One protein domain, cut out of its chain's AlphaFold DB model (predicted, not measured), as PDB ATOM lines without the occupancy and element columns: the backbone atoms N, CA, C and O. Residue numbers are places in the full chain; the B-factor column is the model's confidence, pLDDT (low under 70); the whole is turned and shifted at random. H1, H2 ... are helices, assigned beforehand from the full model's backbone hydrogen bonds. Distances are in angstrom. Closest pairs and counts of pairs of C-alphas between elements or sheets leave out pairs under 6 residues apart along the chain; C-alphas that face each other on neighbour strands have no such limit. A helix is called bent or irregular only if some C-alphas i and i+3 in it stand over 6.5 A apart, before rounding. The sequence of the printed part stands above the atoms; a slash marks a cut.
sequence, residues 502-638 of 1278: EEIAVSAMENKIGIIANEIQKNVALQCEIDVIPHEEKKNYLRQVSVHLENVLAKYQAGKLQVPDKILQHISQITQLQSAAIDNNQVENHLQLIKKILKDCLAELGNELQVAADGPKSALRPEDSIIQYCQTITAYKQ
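AT A GLANCE: This is residues 502 to 638 of the 1278 residues of an uncharacterized protein of Tolypothrix sp. PCC 7601 (UniProt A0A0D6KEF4). A long helix, H5, runs along most of an elongated body, with H2 side by side with it, running opposite ways, and the shorter H6 packed on both as the third member of an up-and-down bundle. Near the beginning of H5, H3 slants away from it and H4 packs on both H3 and H5, while short H1 lies at the far end of the body, near the end of H5. The printed part has 137 residues, with six named helices in the order H1 to H6 and no named strand; the class is all helix. It is only just compact, close to loose, with a radius of gyration of the C-alphas of 17.0 A, and spans 62 by 33 by 21 A.

HOW THE PARTS SIT: Start at H1, residues 502 to 508: it is close but not clearly touching H5, residues 584 to 617, with the C-alphas of Ala 508 and Pro 616 closest at 5.3 A. H5 is the hub, touching four helices. Next look at H2, residues 513 to 532, which touches H5 at a shallow tilt of 17 degrees, opposite ways; the closest C-alphas, of Gln 527 and Lys 595, are 5.5 A apart. H3, residues 535 to 557, touches H5 with residues 538 to 542 alone, at a steep tilt of 55 degrees, closest at the C-alphas of Lys 539 and Val 587, 6.4 A. H4, residues 565 to 575, forms a helical hairpin with H5, with the C-alphas of Ile 567 and Ile 597 closest at 6.1 A. H4 also touches H3, closest at the C-alphas of Ser 546 and Thr 575, 5.4 A. H6, residues 624 to 634, forms a second helical hairpin with H5, with the C-alphas of Cys 601 and Cys 630 closest at 5.7 A. H2 and H4 are apart. In H1 and H6 every O i to N i+4 pair is within hydrogen-bond range; the counts are 15 of 16 in H2, 17 of 19 in H3, 6 of 7 in H4 and 28 of 30 in H5.

IN THESE COORDINATES: Find C-alpha 502 at (161.049, 115.472, 120.222), where H1 begins. H2 is 28.7 A long and H3 33.3 A. H3 is irregular, but only just: C-alphas 536 and 539 are 6.9 A apart. From C-alpha 584 at (134.302, 108.995, 67.364), H5 runs 50.5 A; it is irregular, with C-alphas 613 and 616 7.6 A apart. H4 and H6 are shorter, and H6 ends at C-alpha 634, (144.866, 107.324, 88.243).

THE WHOLE: The two C-alphas farthest apart, of Glu 502 and Ala 581, are 62.1 A apart. The printed part has no cut and no long link. Mean pLDDT of the printed part is 89.5; look for values under 70 at residues 577 to 581.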
ATOM      1  N   GLU A 502     161.104 116.883 120.585       94.75
ATOM      2  CA  GLU A 502     161.049 115.472 120.222       94.75
ATOM      3  C   GLU A 502     159.808 115.156 119.370       94.75
ATOM      4  O   GLU A 502     159.927 114.512 118.327       94.75
ATOM      5  N   GLU A 503     158.630 115.665 119.751       93.19
ATOM      6  CA  GLU A 503     157.395 115.553 118.951       93.19
ATOM      7  C   GLU A 503     157.546 116.230 117.584       93.19
ATOM      8  O   GLU A 503     157.145 115.682 116.551       93.19
ATOM      9  N   ILE A 504     158.186 117.399 117.565       91.50
ATOM     10  CA  ILE A 504     158.479 118.147 116.340       91.50
ATOM     11  C   ILE A 504     159.437 117.365 115.445       91.50
ATOM     12  O   ILE A 504     159.179 117.242 114.248       91.50
ATOM     13  N   ALA A 505     160.512 116.814 116.007       91.88
ATOM     14  CA  ALA A 505     161.511 116.049 115.275       91.88
ATOM     15  C   ALA A 505     160.897 114.797 114.638       91.88
ATOM     16  O   ALA A 505     161.077 114.590 113.439       91.88
ATOM     17  N   VAL A 506     160.105 114.017 115.388       91.44
ATOM     18  CA  VAL A 506     159.379 112.847 114.854       91.44
ATOM     19  C   VAL A 506     158.431 113.260 113.729       91.44
ATOM     20  O   VAL A 506     158.432 112.644 112.664       91.44
ATOM     21  N   SER A 507     157.671 114.341 113.912       87.75
ATOM     22  CA  SER A 507     156.772 114.851 112.874       87.75
ATOM     23  C   SER A 507     157.525 115.331 111.625       87.75
ATOM     24  O   SER A 507     157.034 115.172 110.507       87.75
ATOM     25  N   ALA A 508     158.700 115.946 111.786       85.19
ATOM     26  CA  ALA A 508     159.515 116.492 110.699       85.19
ATOM     27  C   ALA A 508     160.322 115.425 109.932       85.19
ATOM     28  O   ALA A 508     160.852 115.720 108.859       85.19
ATOM     29  N   MET A 509     160.412 114.191 110.445       84.88
ATOM     30  CA  MET A 509     161.053 113.066 109.748       84.88
ATOM     31  C   MET A 509     160.305 112.643 108.480       84.88
ATOM     32  O   MET A 509     160.921 112.105 107.556       84.88
ATOM     33  N   GLU A 510     158.982 112.817 108.453       78.81
ATOM     34  CA  GLU A 510     158.144 112.365 107.349       78.81
ATOM     35  C   GLU A 510     158.302 113.267 106.122       78.81
ATOM     36  O   GLU A 510     158.128 114.482 106.181       78.81
ATOM     37  N   ASN A 511     158.594 112.653 104.975       78.56
ATOM     38  CA  ASN A 511     158.729 113.353 103.706       78.56
ATOM     39  C   ASN A 511     158.014 112.574 102.591       78.56
ATOM     40  O   ASN A 511     158.445 111.487 102.203       78.56
ATOM     41  N   LYS A 512     156.938 113.161 102.048       85.44
ATOM     42  CA  LYS A 512     156.145 112.592 100.943       85.44
ATOM     43  C   LYS A 512     156.491 113.174  99.569       85.44
ATOM     44  O   LYS A 512     155.851 112.792  98.593       85.44
ATOM     45  N   ILE A 513     157.514 114.033  99.450       85.06
ATOM     46  CA  ILE A 513     157.879 114.702  98.185       85.06
ATOM     47  C   ILE A 513     158.072 113.671  97.065       85.06
ATOM     48  O   ILE A 513     157.483 113.811  96.001       85.06
ATOM     49  N   GLY A 514     158.831 112.595  97.306       82.56
ATOM     50  CA  GLY A 514     159.076 111.561  96.290       82.56
ATOM     51  C   GLY A 514     157.831 110.751  95.900       82.56
ATOM     52  O   GLY A 514     157.713 110.318  94.755       82.56
ATOM     53  N   ILE A 515     156.884 110.556  96.822       87.44
ATOM     54  CA  ILE A 515     155.613 109.868  96.536       87.44
ATOM     55  C   ILE A 515     154.747 110.762  95.647       87.44
ATOM     56  O   ILE A 515     154.280 110.319  94.598       87.44
ATOM     57  N   ILE A 516     154.593 112.029  96.034       90.50
ATOM     58  CA  ILE A 516     153.765 113.003  95.319       90.50
ATOM     59  C   ILE A 516     154.369 113.317  93.941       90.50
ATOM     60  O   ILE A 516     153.649 113.308  92.950       90.50
ATOM     61  N   ALA A 517     155.690 113.497  93.833       88.94
ATOM     62  CA  ALA A 517     156.369 113.754  92.558       88.94
ATOM     63  C   ALA A 517     156.257 112.580  91.563       88.94
ATOM     64  O   ALA A 517     156.145 112.796  90.355       88.94
ATOM     65  N   ASN A 518     156.268 111.331  92.046       90.19
ATOM     66  CA  ASN A 518     156.023 110.164  91.193       90.19
ATOM     67  C   ASN A 518     154.555 110.080  90.754       90.19
ATOM     68  O   ASN A 518     154.285 109.740  89.603       90.19
ATOM     69  N   GLU A 519     153.616 110.435  91.633       93.31
ATOM     70  CA  GLU A 519     152.194 110.492  91.280       93.31
ATOM     71  C   GLU A 519     151.892 111.618  90.277       93.31
ATOM     72  O   GLU A 519     151.114 111.417  89.349       93.31
ATOM     73  N   ILE A 520     152.567 112.767  90.385       93.88
ATOM     74  CA  ILE A 520     152.504 113.848  89.392       93.88
ATOM     75  C   ILE A 520     153.006 113.356  88.030       93.88
ATOM     76  O   ILE A 520     152.292 113.495  87.039       93.88
ATOM     77  N   GLN A 521     154.182 112.718  87.964       93.50
ATOM     78  CA  GLN A 521     154.704 112.158  86.707       93.50
ATOM     79  C   GLN A 521     153.747 111.129  86.096       93.50
ATOM     80  O   GLN A 521     153.499 111.163  84.891       93.50
ATOM     81  N   LYS A 522     153.178 110.239  86.921       95.62
ATOM     82  CA  LYS A 522     152.151 109.283  86.493       95.62
ATOM     83  C   LYS A 522     150.946 110.006  85.892       95.62
ATOM     84  O   LYS A 522     150.489 109.639  84.815       95.62
ATOM     85  N   ASN A 523     150.440 111.027  86.576       96.00
ATOM     86  CA  ASN A 523     149.290 111.798  86.128       96.00
ATOM     87  C   ASN A 523     149.568 112.495  84.780       96.00
ATOM     88  O   ASN A 523     148.783 112.328  83.847       96.00
ATOM     89  N   VAL A 524     150.708 113.186  84.632       95.62
ATOM     90  CA  VAL A 524     151.094 113.821  83.356       95.62
ATOM     91  C   VAL A 524     151.237 112.784  82.242       95.62
ATOM     92  O   VAL A 524     150.720 112.994  81.148       95.62
ATOM     93  N   ALA A 525     151.867 111.637  82.514       95.94
ATOM     94  CA  ALA A 525     152.017 110.569  81.528       95.94
ATOM     95  C   ALA A 525     150.658 110.089  80.987       95.94
ATOM     96  O   ALA A 525     150.499 109.937  79.777       95.94
ATOM     97  N   LEU A 526     149.673 109.917  81.873       96.44
ATOM     98  CA  LEU A 526     148.304 109.541  81.514       96.44
ATOM     99  C   LEU A 526     147.565 110.643  80.738       96.44
ATOM    100  O   LEU A 526     146.806 110.332  79.823       96.44
ATOM    101  N   GLN A 527     147.790 111.919  81.070       95.00
ATOM    102  CA  GLN A 527     147.238 113.044  80.304       95.00
ATOM    103  C   GLN A 527     147.794 113.079  78.882       95.00
ATOM    104  O   GLN A 527     147.030 113.202  77.929       95.00
ATOM    105  N   CYS A 528     149.113 112.962  78.737       93.50
ATOM    106  CA  CYS A 528     149.757 112.983  77.431       93.50
ATOM    107  C   CYS A 528     149.399 111.749  76.602       93.50
ATOM    108  O   CYS A 528     149.230 111.884  75.397       93.50
ATOM    109  N   GLU A 529     149.229 110.574  77.219       92.56
ATOM    110  CA  GLU A 529     148.794 109.358  76.520       92.56
ATOM    111  C   GLU A 529     147.457 109.555  75.789       92.56
ATOM    112  O   GLU A 529     147.320 109.098  74.657       92.56
ATOM    113  N   ILE A 530     146.508 110.294  76.374       92.19
ATOM    114  CA  ILE A 530     145.215 110.600  75.737       92.19
ATOM    115  C   ILE A 530     145.394 111.348  74.405       92.19
ATOM    116  O   ILE A 530     144.655 111.092  73.454       92.19
ATOM    117  N   ASP A 531     146.390 112.233  74.318       86.62
ATOM    118  CA  ASP A 531     146.637 113.050  73.125       86.62
ATOM    119  C   ASP A 531     147.248 112.243  71.970       86.62
ATOM    120  O   ASP A 531     147.112 112.624  70.806       86.62
ATOM    121  N   VAL A 532     147.934 111.136  72.274       86.81
ATOM    122  CA  VAL A 532     148.785 110.420  71.308       86.81
ATOM    123  C   VAL A 532     148.415 108.950  71.104       86.81
ATOM    124  O   VAL A 532     148.986 108.303  70.225       86.81
ATOM    125  N   ILE A 533     147.470 108.410  71.877       89.81
ATOM    126  CA  ILE A 533     146.971 107.041  71.710       89.81
ATOM    127  C   ILE A 533     146.366 106.840  70.299       89.81
ATOM    128  O   ILE A 533     145.640 107.720  69.814       89.81
ATOM    129  N   PRO A 534     146.626 105.695  69.628       91.62
ATOM    130  CA  PRO A 534     146.066 105.409  68.309       91.62
ATOM    131  C   PRO A 534     144.535 105.462  68.286       91.62
ATOM    132  O   PRO A 534     143.863 105.066  69.244       91.62
ATOM    133  N   HIS A 535     143.964 105.939  67.177       89.19
ATOM    134  CA  HIS A 535     142.521 106.175  67.054       89.19
ATOM    135  C   HIS A 535     141.701 104.891  67.281       89.19
ATOM    136  O   HIS A 535     140.641 104.920  67.906       89.19
ATOM    137  N   GLU A 536     142.200 103.752  66.813       90.62
ATOM    138  CA  GLU A 536     141.610 102.425  66.984       90.62
ATOM    139  C   GLU A 536     141.587 101.937  68.446       90.62
ATOM    140  O   GLU A 536     140.718 101.146  68.816       90.62
ATOM    141  N   GLU A 537     142.484 102.439  69.300       91.94
ATOM    142  CA  GLU A 537     142.584 102.056  70.715       91.94
ATOM    143  C   GLU A 537     141.773 102.974  71.643       91.94
ATOM    144  O   GLU A 537     141.345 102.536  72.717       91.94
ATOM    145  N   LYS A 538     141.476 104.212  71.215       91.81
ATOM    146  CA  LYS A 538     140.758 105.234  72.005       91.81
ATOM    147  C   LYS A 538     139.466 104.727  72.643       91.81
ATOM    148  O   LYS A 538     139.210 104.982  73.818       91.81
ATOM    149  N   LYS A 539     138.653 103.976  71.894       89.81
ATOM    150  CA  LYS A 539     137.371 103.446  72.390       89.81
ATOM    151  C   LYS A 539     137.554 102.419  73.512       89.81
ATOM    152  O   LYS A 539     136.807 102.437  74.489       89.81
ATOM    153  N   ASN A 540     138.543 101.534  73.382       90.44
ATOM    154  CA  ASN A 540     138.850 100.535  74.409       90.44
ATOM    155  C   ASN A 540     139.451 101.192  75.652       90.44
ATOM    156  O   ASN A 540     139.063 100.846  76.767       90.44
ATOM    157  N   TYR A 541     140.329 102.178  75.454       92.31
ATOM    158  CA  TYR A 541     140.894 102.978  76.534       92.31
ATOM    159  C   TYR A 541     139.802 103.699  77.329       92.31
ATOM    160  O   TYR A 541     139.722 103.538  78.546       92.31
ATOM    161  N   LEU A 542     138.894 104.406  76.644       92.19
ATOM    162  CA  LEU A 542     137.748 105.060  77.278       92.19
ATOM    163  C   LEU A 542     136.920 104.057  78.087       92.19
ATOM    164  O   LEU A 542     136.627 104.311  79.248       92.19
ATOM    165  N   ARG A 543     136.604 102.885  77.519       89.69
ATOM    166  CA  ARG A 543     135.849 101.841  78.230       89.69
ATOM    167  C   ARG A 543     136.560 101.373  79.502       89.69
ATOM    168  O   ARG A 543     135.906 101.214  80.529       89.69
ATOM    169  N   GLN A 544     137.874 101.147  79.448       92.12
ATOM    170  CA  GLN A 544     138.667 100.759  80.617       92.12
ATOM    171  C   GLN A 544     138.617 101.836  81.706       92.12
ATOM    172  O   GLN A 544     138.383 101.516  82.873       92.12
ATOM    173  N   VAL A 545     138.804 103.104  81.327       93.94
ATOM    174  CA  VAL A 545     138.750 104.232  82.264       93.94
ATOM    175  C   VAL A 545     137.346 104.377  82.852       93.94
ATOM    176  O   VAL A 545     137.227 104.486  84.068       93.94
ATOM    177  N   SER A 546     136.285 104.306  82.043       92.31
ATOM    178  CA  SER A 546     134.896 104.392  82.514       92.31
ATOM    179  C   SER A 546     134.564 103.307  83.542       92.31
ATOM    180  O   SER A 546     134.086 103.638  84.622       92.31
ATOM    181  N   VAL A 547     134.902 102.040  83.271       92.81
ATOM    182  CA  VAL A 547     134.695 100.927  84.225       92.81
ATOM    183  C   VAL A 547     135.484 101.144  85.517       92.81
ATOM    184  O   VAL A 547     135.013 100.851  86.616       92.81
ATOM    185  N   HIS A 548     136.705 101.671  85.420       95.88
ATOM    186  CA  HIS A 548     137.476 102.012  86.612       95.88
ATOM    187  C   HIS A 548     136.821 103.144  87.407       95.88
ATOM    188  O   HIS A 548     136.689 103.039  88.624       95.88
ATOM    189  N   LEU A 549     136.369 104.201  86.734       95.00
ATOM    190  CA  LEU A 549     135.706 105.345  87.355       95.00
ATOM    191  C   LEU A 549     134.352 104.982  87.982       95.00
ATOM    192  O   LEU A 549     134.014 105.547  89.020       95.00
ATOM    193  N   GLU A 550     133.626 103.993  87.455       93.75
ATOM    194  CA  GLU A 550     132.453 103.406  88.124       93.75
ATOM    195  C   GLU A 550     132.833 102.818  89.491       93.75
ATOM    196  O   GLU A 550     132.155 103.067  90.490       93.75
ATOM    197  N   ASN A 551     133.965 102.110  89.578       94.31
ATOM    198  CA  ASN A 551     134.475 101.602  90.856       94.31
ATOM    199  C   ASN A 551     134.916 102.733  91.799       94.31
ATOM    200  O   ASN A 551     134.753 102.614  93.016       94.31
ATOM    201  N   VAL A 552     135.472 103.828  91.269       95.06
ATOM    202  CA  VAL A 552     135.794 105.029  92.063       95.06
ATOM    203  C   VAL A 552     134.515 105.648  92.632       95.06
ATOM    204  O   VAL A 552     134.453 105.911  93.834       95.06
ATOM    205  N   LEU A 553     133.475 105.804  91.809       94.06
ATOM    206  CA  LEU A 553     132.176 106.335  92.221       94.06
ATOM    207  C   LEU A 553     131.509 105.441  93.277       94.06
ATOM    208  O   LEU A 553     131.020 105.949  94.285       94.06
ATOM    209  N   ALA A 554     131.563 104.119  93.111       93.56
ATOM    210  CA  ALA A 554     131.052 103.167  94.096       93.56
ATOM    211  C   ALA A 554     131.797 103.261  95.443       93.56
ATOM    212  O   ALA A 554     131.177 103.198  96.505       93.56
ATOM    213  N   LYS A 555     133.127 103.455  95.429       93.62
ATOM    214  CA  LYS A 555     133.912 103.688  96.657       93.62
ATOM    215  C   LYS A 555     133.517 104.991  97.349       93.62
ATOM    216  O   LYS A 555     133.410 104.993  98.574       93.62
ATOM    217  N   TYR A 556     133.287 106.058  96.584       93.19
ATOM    218  CA  TYR A 556     132.782 107.327  97.112       93.19
ATOM    219  C   TYR A 556     131.394 107.160  97.751       93.19
ATOM    220  O   TYR A 556     131.214 107.499  98.917       93.19
ATOM    221  N   GLN A 557     130.442 106.540  97.043       92.38
ATOM    222  CA  GLN A 557     129.085 106.275  97.547       92.38
ATOM    223  C   GLN A 557     129.074 105.398  98.809       92.38
ATOM    224  O   GLN A 557     128.211 105.558  99.668       92.38
ATOM    225  N   ALA A 558     130.049 104.496  98.950       93.00
ATOM    226  CA  ALA A 558     130.240 103.673 100.144       93.00
ATOM    227  C   ALA A 558     130.984 104.388 101.294       93.00
ATOM    228  O   ALA A 558     131.298 103.744 102.295       93.00
ATOM    229  N   GLY A 559     131.336 105.671 101.146       91.31
ATOM    230  CA  GLY A 559     132.097 106.445 102.138       91.31
ATOM    231  C   GLY A 559     133.562 106.019 102.293       91.31
ATOM    232  O   GLY A 559     134.213 106.399 103.262       91.31
ATOM    233  N   LYS A 560     134.100 105.219 101.360       90.69
ATOM    234  CA  LYS A 560     135.476 104.683 101.401       90.69
ATOM    235  C   LYS A 560     136.505 105.580 100.708       90.69
ATOM    236  O   LYS A 560     137.689 105.254 100.718       90.69
ATOM    237  N   LEU A 561     136.061 106.649 100.052       92.62
ATOM    238  CA  LEU A 561     136.908 107.607  99.349       92.62
ATOM    239  C   LEU A 561     136.263 108.990  99.416       92.62
ATOM    240  O   LEU A 561     135.069 109.106  99.160       92.62
ATOM    241  N   GLN A 562     137.040 110.024  99.721       91.88
ATOM    242  CA  GLN A 562     136.589 111.413  99.640       91.88
ATOM    243  C   GLN A 562     137.080 112.009  98.325       91.88
ATOM    244  O   GLN A 562     138.256 111.878  98.001       91.88
ATOM    245  N   VAL A 563     136.185 112.625  97.555       91.56
ATOM    246  CA  VAL A 563     136.506 113.226  96.255       91.56
ATOM    247  C   VAL A 563     135.772 114.568  96.160       91.56
ATOM    248  O   VAL A 563     134.597 114.612  96.515       91.56
ATOM    249  N   PRO A 564     136.411 115.653  95.686       92.81
ATOM    250  CA  PRO A 564     135.736 116.936  95.494       92.81
ATOM    251  C   PRO A 564     134.546 116.857  94.521       92.81
ATOM    252  O   PRO A 564     134.645 116.222  93.466       92.81
ATOM    253  N   ASP A 565     133.457 117.578  94.815       91.19
ATOM    254  CA  ASP A 565     132.215 117.577  94.016       91.19
ATOM    255  C   ASP A 565     132.448 117.890  92.534       91.19
ATOM    256  O   ASP A 565     131.877 117.245  91.653       91.19
ATOM    257  N   LYS A 566     133.340 118.844  92.240       90.69
ATOM    258  CA  LYS A 566     133.725 119.209  90.867       90.69
ATOM    259  C   LYS A 566     134.259 118.001  90.086       90.69
ATOM    260  O   LYS A 566     133.888 117.794  88.933       90.69
ATOM    261  N   ILE A 567     135.120 117.197  90.712       92.12
ATOM    262  CA  ILE A 567     135.699 115.997  90.098       92.12
ATOM    263  C   ILE A 567     134.629 114.903  89.986       92.12
ATOM    264  O   ILE A 567     134.513 114.264  88.940       92.12
ATOM    265  N   LEU A 568     133.793 114.729  91.015       92.25
ATOM    266  CA  LEU A 568     132.695 113.757  91.017       92.25
ATOM    267  C   LEU A 568     131.660 114.004  89.919       92.25
ATOM    268  O   LEU A 568     131.169 113.043  89.322       92.25
ATOM    269  N   GLN A 569     131.338 115.264  89.622       91.81
ATOM    270  CA  GLN A 569     130.435 115.615  88.526       91.81
ATOM    271  C   GLN A 569     130.984 115.135  87.178       91.81
ATOM    272  O   GLN A 569     130.261 114.492  86.417       91.81
ATOM    273  N   HIS A 570     132.267 115.384  86.900       92.12
ATOM    274  CA  HIS A 570     132.907 114.904  85.673       92.12
ATOM    275  C   HIS A 570     133.000 113.367  85.634       92.12
ATOM    276  O   HIS A 570     132.719 112.769  84.597       92.12
ATOM    277  N   ILE A 571     133.340 112.718  86.757       92.75
ATOM    278  CA  ILE A 571     133.342 111.247  86.872       92.75
ATOM    279  C   ILE A 571     131.958 110.695  86.519       92.75
ATOM    280  O   ILE A 571     131.848 109.809  85.675       92.75
ATOM    281  N   SER A 572     130.900 111.266  87.097       89.62
ATOM    282  CA  SER A 572     129.521 110.828  86.864       89.62
ATOM    283  C   SER A 572     129.144 110.909  85.381       89.62
ATOM    284  O   SER A 572     128.587 109.950  84.850       89.62
ATOM    285  N   GLN A 573     129.520 111.993  84.691       88.69
ATOM    286  CA  GLN A 573     129.290 112.156  83.248       88.69
ATOM    287  C   GLN A 573     129.964 111.048  82.419       88.69
ATOM    288  O   GLN A 573     129.345 110.511  81.507       88.69
ATOM    289  N   ILE A 574     131.193 110.648  82.765       88.25
ATOM    290  CA  ILE A 574     131.925 109.581  82.056       88.25
ATOM    291  C   ILE A 574     131.320 108.195  82.325       88.25
ATOM    292  O   ILE A 574     131.320 107.335  81.443       88.25
ATOM    293  N   THR A 575     130.808 107.960  83.536       85.00
ATOM    294  CA  THR A 575     130.220 106.666  83.935       85.00
ATOM    295  C   THR A 575     128.796 106.444  83.418       85.00
ATOM    296  O   THR A 575     128.324 105.315  83.380       85.00
ATOM    297  N   GLN A 576     128.097 107.488  82.964       78.31
ATOM    298  CA  GLN A 576     126.741 107.377  82.401       78.31
ATOM    299  C   GLN A 576     126.699 106.775  80.981       78.31
ATOM    300  O   GLN A 576     125.635 106.726  80.362       78.31
ATOM    301  N   LEU A 577     127.827 106.280  80.463       65.81
ATOM    302  CA  LEU A 577     127.936 105.606  79.168       65.81
ATOM    303  C   LEU A 577     127.230 104.234  79.174       65.81
ATOM    304  O   LEU A 577     127.859 103.178  79.221       65.81
ATOM    305  N   GLN A 578     125.899 104.227  79.075       55.31
ATOM    306  CA  GLN A 578     125.113 103.008  78.881       55.31
ATOM    307  C   GLN A 578     125.045 102.623  77.395       55.31
ATOM    308  O   GLN A 578     124.275 103.195  76.633       55.31
ATOM    309  N   SER A 579     125.829 101.612  77.000       52.94
ATOM    310  CA  SER A 579     125.573 100.638  75.910       52.94
ATOM    311  C   SER A 579     125.168 101.107  74.493       52.94
ATOM    312  O   SER A 579     124.922 100.257  73.638       52.94
ATOM    313  N   ALA A 580     125.123 102.402  74.186       53.59
ATOM    314  CA  ALA A 580     124.877 102.901  72.835       53.59
ATOM    315  C   ALA A 580     126.161 102.858  71.990       53.59
ATOM    316  O   ALA A 580     127.276 102.897  72.512       53.59
ATOM    317  N   ALA A 581     126.023 102.773  70.667       63.41
ATOM    318  CA  ALA A 581     127.148 102.915  69.751       63.41
ATOM    319  C   ALA A 581     127.704 104.351  69.832       63.41
ATOM    320  O   ALA A 581     127.233 105.236  69.130       63.41
ATOM    321  N   ILE A 582     128.677 104.572  70.722       74.81
ATOM    322  CA  ILE A 582     129.383 105.850  70.868       74.81
ATOM    323  C   ILE A 582     130.175 106.109  69.580       74.81
ATOM    324  O   ILE A 582     130.959 105.243  69.163       74.81
ATOM    325  N   ASP A 583     129.953 107.266  68.957       82.56
ATOM    326  CA  ASP A 583     130.696 107.706  67.773       82.56
ATOM    327  C   ASP A 583     132.083 108.280  68.135       82.56
ATOM    328  O   ASP A 583     132.410 108.494  69.303       82.56
ATOM    329  N   ASN A 584     132.931 108.526  67.131       84.31
ATOM    330  CA  ASN A 584     134.302 108.995  67.364       84.31
ATOM    331  C   ASN A 584     134.366 110.390  68.017       84.31
ATOM    332  O   ASN A 584     135.263 110.639  68.821       84.31
ATOM    333  N   ASN A 585     133.415 111.283  67.721       85.69
ATOM    334  CA  ASN A 585     133.385 112.627  68.308       85.69
ATOM    335  C   ASN A 585     133.032 112.559  69.796       85.69
ATOM    336  O   ASN A 585     133.625 113.249  70.623       85.69
ATOM    337  N   GLN A 586     132.086 111.693  70.153       86.38
ATOM    338  CA  GLN A 586     131.736 111.430  71.539       86.38
ATOM    339  C   GLN A 586     132.908 110.801  72.297       86.38
ATOM    340  O   GLN A 586     133.159 111.211  73.428       86.38
ATOM    341  N   VAL A 587     133.648 109.858  71.699       89.00
ATOM    342  CA  VAL A 587     134.865 109.302  72.321       89.00
ATOM    343  C   VAL A 587     135.861 110.416  72.644       89.00
ATOM    344  O   VAL A 587     136.314 110.505  73.783       89.00
ATOM    345  N   GLU A 588     136.146 111.301  71.688       91.19
ATOM    346  CA  GLU A 588     137.094 112.401  71.890       91.19
ATOM    347  C   GLU A 588     136.633 113.367  72.991       91.19
ATOM    348  O   GLU A 588     137.401 113.681  73.897       91.19
ATOM    349  N   ASN A 589     135.355 113.758  72.998       89.56
ATOM    350  CA  ASN A 589     134.801 114.633  74.037       89.56
ATOM    351  C   ASN A 589     134.959 114.046  75.452       89.56
ATOM    352  O   ASN A 589     135.313 114.766  76.389       89.56
ATOM    353  N   HIS A 590     134.738 112.738  75.624       91.00
ATOM    354  CA  HIS A 590     134.918 112.080  76.923       91.00
ATOM    355  C   HIS A 590     136.394 111.947  77.309       91.00
ATOM    356  O   HIS A 590     136.734 112.104  78.482       91.00
ATOM    357  N   LEU A 591     137.283 111.702  76.345       93.81
ATOM    358  CA  LEU A 591     138.727 111.695  76.583       93.81
ATOM    359  C   LEU A 591     139.231 113.070  77.049       93.81
ATOM    360  O   LEU A 591     139.992 113.145  78.016       93.81
ATOM    361  N   GLN A 592     138.738 114.161  76.456       92.94
ATOM    362  CA  GLN A 592     139.042 115.520  76.921       92.94
ATOM    363  C   GLN A 592     138.504 115.783  78.338       92.94
ATOM    364  O   GLN A 592     139.169 116.429  79.152       92.94
ATOM    365  N   LEU A 593     137.339 115.227  78.687       92.88
ATOM    366  CA  LEU A 593     136.808 115.302  80.050       92.88
ATOM    367  C   LEU A 593     137.672 114.524  81.060       92.88
ATOM    368  O   LEU A 593     137.934 115.025  82.154       92.88
ATOM    369  N   ILE A 594     138.183 113.343  80.687       94.94
ATOM    370  CA  ILE A 594     139.155 112.588  81.498       94.94
ATOM    371  C   ILE A 594     140.428 113.414  81.700       94.94
ATOM    372  O   ILE A 594     140.909 113.539  82.826       94.94
ATOM    373  N   LYS A 595     140.954 114.034  80.638       93.94
ATOM    374  CA  LYS A 595     142.132 114.907  80.720       93.94
ATOM    375  C   LYS A 595     141.912 116.068  81.693       93.94
ATOM    376  O   LYS A 595     142.796 116.373  82.492       93.94
ATOM    377  N   LYS A 596     140.714 116.660  81.705       92.88
ATOM    378  CA  LYS A 596     140.326 117.696  82.675       92.88
ATOM    379  C   LYS A 596     140.338 117.182  84.121       92.88
ATOM    380  O   LYS A 596     140.875 117.869  84.984       92.88
ATOM    381  N   ILE A 597     139.812 115.979  84.384       95.12
ATOM    382  CA  ILE A 597     139.878 115.343  85.717       95.12
ATOM    383  C   ILE A 597     141.332 115.156  86.163       95.12
ATOM    384  O   ILE A 597     141.676 115.452  87.307       95.12
ATOM    385  N   LEU A 598     142.192 114.674  85.263       95.50
ATOM    386  CA  LEU A 598     143.610 114.471  85.548       95.50
ATOM    387  C   LEU A 598     144.328 115.802  85.834       95.50
ATOM    388  O   LEU A 598     145.073 115.877  86.812       95.50
ATOM    389  N   LYS A 599     144.041 116.859  85.058       92.69
ATOM    390  CA  LYS A 599     144.547 118.226  85.277       92.69
ATOM    391  C   LYS A 599     144.112 118.793  86.634       92.69
ATOM    392  O   LYS A 599     144.945 119.365  87.332       92.69
ATOM    393  N   ASP A 600     142.855 118.582  87.034       92.31
ATOM    394  CA  ASP A 600     142.353 118.967  88.362       92.31
ATOM    395  C   ASP A 600     143.100 118.205  89.480       92.31
ATOM    396  O   ASP A 600     143.572 118.820  90.432       92.31
ATOM    397  N   CYS A 601     143.309 116.888  89.335       94.00
ATOM    398  CA  CYS A 601     144.099 116.103  90.297       94.00
ATOM    399  C   CYS A 601     145.561 116.577  90.387       94.00
ATOM    400  O   CYS A 601     146.144 116.584  91.466       94.00
ATOM    401  N   LEU A 602     146.171 116.960  89.260       93.19
ATOM    402  CA  LEU A 602     147.550 117.447  89.237       93.19
ATOM    403  C   LEU A 602     147.698 118.766  90.001       93.19
ATOM    404  O   LEU A 602     148.691 118.942  90.702       93.19
ATOM    405  N   ALA A 603     146.727 119.677  89.881       90.88
ATOM    406  CA  ALA A 603     146.741 120.947  90.606       90.88
ATOM    407  C   ALA A 603     146.731 120.729  92.130       90.88
ATOM    408  O   ALA A 603     147.520 121.340  92.850       90.88
ATOM    409  N   GLU A 604     145.904 119.795  92.605       92.44
ATOM    410  CA  GLU A 604     145.843 119.405  94.018       92.44
ATOM    411  C   GLU A 604     147.166 118.777  94.478       92.44
ATOM    412  O   GLU A 604     147.768 119.228  95.452       92.44
ATOM    413  N   LEU A 605     147.704 117.818  93.714       93.69
ATOM    414  CA  LEU A 605     149.009 117.211  94.002       93.69
ATOM    415  C   LEU A 605     150.149 118.240  94.027       93.69
ATOM    416  O   LEU A 605     151.064 118.110  94.835       93.69
ATOM    417  N   GLY A 606     150.110 119.260  93.166       90.88
ATOM    418  CA  GLY A 606     151.102 120.334  93.145       90.88
ATOM    419  C   GLY A 606     151.099 121.171  94.429       90.88
ATOM    420  O   GLY A 606     152.168 121.470  94.965       90.88
ATOM    421  N   ASN A 607     149.919 121.485  94.972       90.50
ATOM    422  CA  ASN A 607     149.797 122.157  96.271       90.50
ATOM    423  C   ASN A 607     150.325 121.268  97.407       90.50
ATOM    424  O   ASN A 607     151.074 121.736  98.267       90.50
ATOM    425  N   GLU A 608     150.004 119.975  97.386       92.62
ATOM    426  CA  GLU A 608     150.471 119.027  98.402       92.62
ATOM    427  C   GLU A 608     151.985 118.766  98.316       92.62
ATOM    428  O   GLU A 608     152.648 118.599  99.344       92.62
ATOM    429  N   LEU A 609     152.575 118.820  97.116       89.31
ATOM    430  CA  LEU A 609     154.026 118.786  96.924       89.31
ATOM    431  C   LEU A 609     154.703 120.000  97.576       89.31
ATOM    432  O   LEU A 609     155.728 119.843  98.242       89.31
ATOM    433  N   GLN A 610     154.110 121.192  97.437       85.94
ATOM    434  CA  GLN A 610     154.602 122.405  98.091       85.94
ATOM    435  C   GLN A 610     154.521 122.294  99.621       85.94
ATOM    436  O   GLN A 610     155.476 122.651 100.312       85.94
ATOM    437  N   VAL A 611     153.421 121.753 100.158       88.88
ATOM    438  CA  VAL A 611     153.284 121.485 101.601       88.88
ATOM    439  C   VAL A 611     154.352 120.499 102.076       88.88
ATOM    440  O   VAL A 611     154.975 120.728 103.110       88.88
ATOM    441  N   ALA A 612     154.618 119.438 101.307       86.31
ATOM    442  CA  ALA A 612     155.663 118.466 101.623       86.31
ATOM    443  C   ALA A 612     157.062 119.107 101.645       86.31
ATOM    444  O   ALA A 612     157.844 118.841 102.558       86.31
ATOM    445  N   ALA A 613     157.367 119.976 100.676       81.12
ATOM    446  CA  ALA A 613     158.639 120.700 100.597       81.12
ATOM    447  C   ALA A 613     158.841 121.677 101.770       81.12
ATOM    448  O   ALA A 613     159.954 121.826 102.279       81.12
ATOM    449  N   ASP A 614     157.763 122.310 102.239       80.88
ATOM    450  CA  ASP A 614     157.774 123.186 103.412       80.88
ATOM    451  C   ASP A 614     157.637 122.431 104.749       80.88
ATOM    452  O   ASP A 614     157.733 123.065 105.802       80.88
ATOM    453  N   GLY A 615     157.476 121.102 104.734       81.06
ATOM    454  CA  GLY A 615     157.263 120.254 105.911       81.06
ATOM    455  C   GLY A 615     158.241 120.519 107.062       81.06
ATOM    456  O   GLY A 615     157.796 120.802 108.166       81.06
ATOM    457  N   PRO A 616     159.569 120.574 106.856       75.38
ATOM    458  CA  PRO A 616     160.504 120.903 107.940       75.38
ATOM    459  C   PRO A 616     160.288 122.294 108.565       75.38
ATOM    460  O   PRO A 616     160.653 122.521 109.713       75.38
ATOM    461  N   LYS A 617     159.682 123.233 107.825       78.56
ATOM    462  CA  LYS A 617     159.472 124.645 108.202       78.56
ATOM    463  C   LYS A 617     158.038 124.941 108.675       78.56
ATOM    464  O   LYS A 617     157.752 126.089 109.020       78.56
ATOM    465  N   SER A 618     157.134 123.963 108.626       85.38
ATOM    466  CA  SER A 618     155.699 124.122 108.880       85.38
ATOM    467  C   SER A 618     155.111 122.855 109.497       85.38
ATOM    468  O   SER A 618     155.462 121.752 109.099       85.38
ATOM    469  N   ALA A 619     154.165 122.985 110.422       86.56
ATOM    470  CA  ALA A 619     153.425 121.849 110.971       86.56
ATOM    471  C   ALA A 619     152.434 121.232 109.965       86.56
ATOM    472  O   ALA A 619     151.932 120.134 110.189       86.56
ATOM    473  N   LEU A 620     152.147 121.927 108.856       89.38
ATOM    474  CA  LEU A 620     151.298 121.390 107.794       89.38
ATOM    475  C   LEU A 620     151.923 120.129 107.195       89.38
ATOM    476  O   LEU A 620     153.129 120.070 106.937       89.38
ATOM    477  N   ARG A 621     151.088 119.124 106.948       89.19
ATOM    478  CA  ARG A 621     151.469 117.884 106.276       89.19
ATOM    479  C   ARG A 621     150.595 117.670 105.056       89.19
ATOM    480  O   ARG A 621     149.460 118.147 105.064       89.19
ATOM    481  N   PRO A 622     151.116 116.975 104.032       91.06
ATOM    482  CA  PRO A 622     150.300 116.624 102.891       91.06
ATOM    483  C   PRO A 622     149.067 115.829 103.320       91.06
ATOM    484  O   PRO A 622     149.183 114.899 104.125       91.06
ATOM    485  N   GLU A 623     147.909 116.189 102.786       91.94
ATOM    486  CA  GLU A 623     146.632 115.563 103.107       91.94
ATOM    487  C   GLU A 623     146.526 114.190 102.426       91.94
ATOM    488  O   GLU A 623     146.429 114.074 101.202       91.94
ATOM    489  N   ASP A 624     146.521 113.120 103.227       91.69
ATOM    490  CA  ASP A 624     146.482 111.748 102.705       91.69
ATOM    491  C   ASP A 624     145.207 111.432 101.928       91.69
ATOM    492  O   ASP A 624     145.256 110.656 100.975       91.69
ATOM    493  N   SER A 625     144.079 112.053 102.279       93.69
ATOM    494  CA  SER A 625     142.829 111.923 101.523       93.69
ATOM    495  C   SER A 625     142.996 112.415 100.082       93.69
ATOM    496  O   SER A 625     142.529 111.737  99.163       93.69
ATOM    497  N   ILE A 626     143.715 113.528  99.877       94.56
ATOM    498  CA  ILE A 626     144.013 114.091  98.555       94.56
ATOM    499  C   ILE A 626     144.866 113.127  97.743       94.56
ATOM    500  O   ILE A 626     144.487 112.711  96.644       94.56
ATOM    501  N   ILE A 627     145.987 112.703  98.322       95.00
ATOM    502  CA  ILE A 627     146.904 111.758  97.681       95.00
ATOM    503  C   ILE A 627     146.163 110.459  97.329       95.00
ATOM    504  O   ILE A 627     146.284 109.960  96.209       95.00
ATOM    505  N   GLN A 628     145.349 109.937  98.251       95.00
ATOM    506  CA  GLN A 628     144.617 108.685  98.086       95.00
ATOM    507  C   GLN A 628     143.581 108.756  96.961       95.00
ATOM    508  O   GLN A 628     143.487 107.804  96.177       95.00
ATOM    509  N   TYR A 629     142.798 109.835  96.851       95.50
ATOM    510  CA  TYR A 629     141.832 109.933  95.756       95.50
ATOM    511  C   TYR A 629     142.512 110.173  94.415       95.50
ATOM    512  O   TYR A 629     142.104 109.539  93.442       95.50
ATOM    513  N   CYS A 630     143.574 110.983  94.348       96.31
ATOM    514  CA  CYS A 630     144.336 111.160  93.113       96.31
ATOM    515  C   CYS A 630     144.915 109.821  92.638       96.31
ATOM    516  O   CYS A 630     144.672 109.420  91.500       96.31
ATOM    517  N   GLN A 631     145.566 109.070  93.533       95.75
ATOM    518  CA  GLN A 631     146.082 107.728  93.244       95.75
ATOM    519  C   GLN A 631     144.978 106.756  92.822       95.75
ATOM    520  O   GLN A 631     145.170 105.951  91.912       95.75
ATOM    521  N   THR A 632     143.816 106.814  93.477       96.12
ATOM    522  CA  THR A 632     142.679 105.943  93.160       96.12
ATOM    523  C   THR A 632     142.096 106.272  91.788       96.12
ATOM    524  O   THR A 632     141.789 105.349  91.038       96.12
ATOM    525  N   ILE A 633     141.990 107.552  91.423       96.19
ATOM    526  CA  ILE A 633     141.537 107.996  90.098       96.19
ATOM    527  C   ILE A 633     142.523 107.546  89.019       96.19
ATOM    528  O   ILE A 633     142.095 106.988  88.016       96.19
ATOM    529  N   THR A 634     143.832 107.699  89.228       95.25
ATOM    530  CA  THR A 634     144.866 107.324  88.243       95.25
ATOM    531  C   THR A 634     145.174 105.820  88.217       95.25
ATOM    532  O   THR A 634     145.968 105.364  87.396       95.25
ATOM    533  N   ALA A 635     144.603 105.012  89.118       95.69
ATOM    534  CA  ALA A 635     144.911 103.584  89.251       95.69
ATOM    535  C   ALA A 635     144.363 102.686  88.127       95.69
ATOM    536  O   ALA A 635     144.680 101.495  88.125       95.69
ATOM    537  N   TYR A 636     143.602 103.219  87.163       94.12
ATOM    538  CA  TYR A 636     143.121 102.436  86.014       94.12
ATOM    539  C   TYR A 636     144.264 101.860  85.166       94.12
ATOM    540  O   TYR A 636     144.058 100.891  84.431       94.12
ATOM    541  N   LYS A 637     145.464 102.448  85.268       92.88
ATOM    542  CA  LYS A 637     146.676 101.995  84.591       92.88
ATOM    543  C   LYS A 637     147.916 102.244  85.454       92.88
ATOM    544  O   LYS A 637     148.085 103.303  86.055       92.88
ATOM    545  N   GLN A 638     148.797 101.249  85.509       92.38
ATOM    546  CA  GLN A 638     150.133 101.386  86.094       92.38
ATOM    547  C   GLN A 638     151.109 101.871  85.024       92.38
ATOM    548  O   GLN A 638     151.032 101.412  83.889       92.38
TER     549      GLN A 638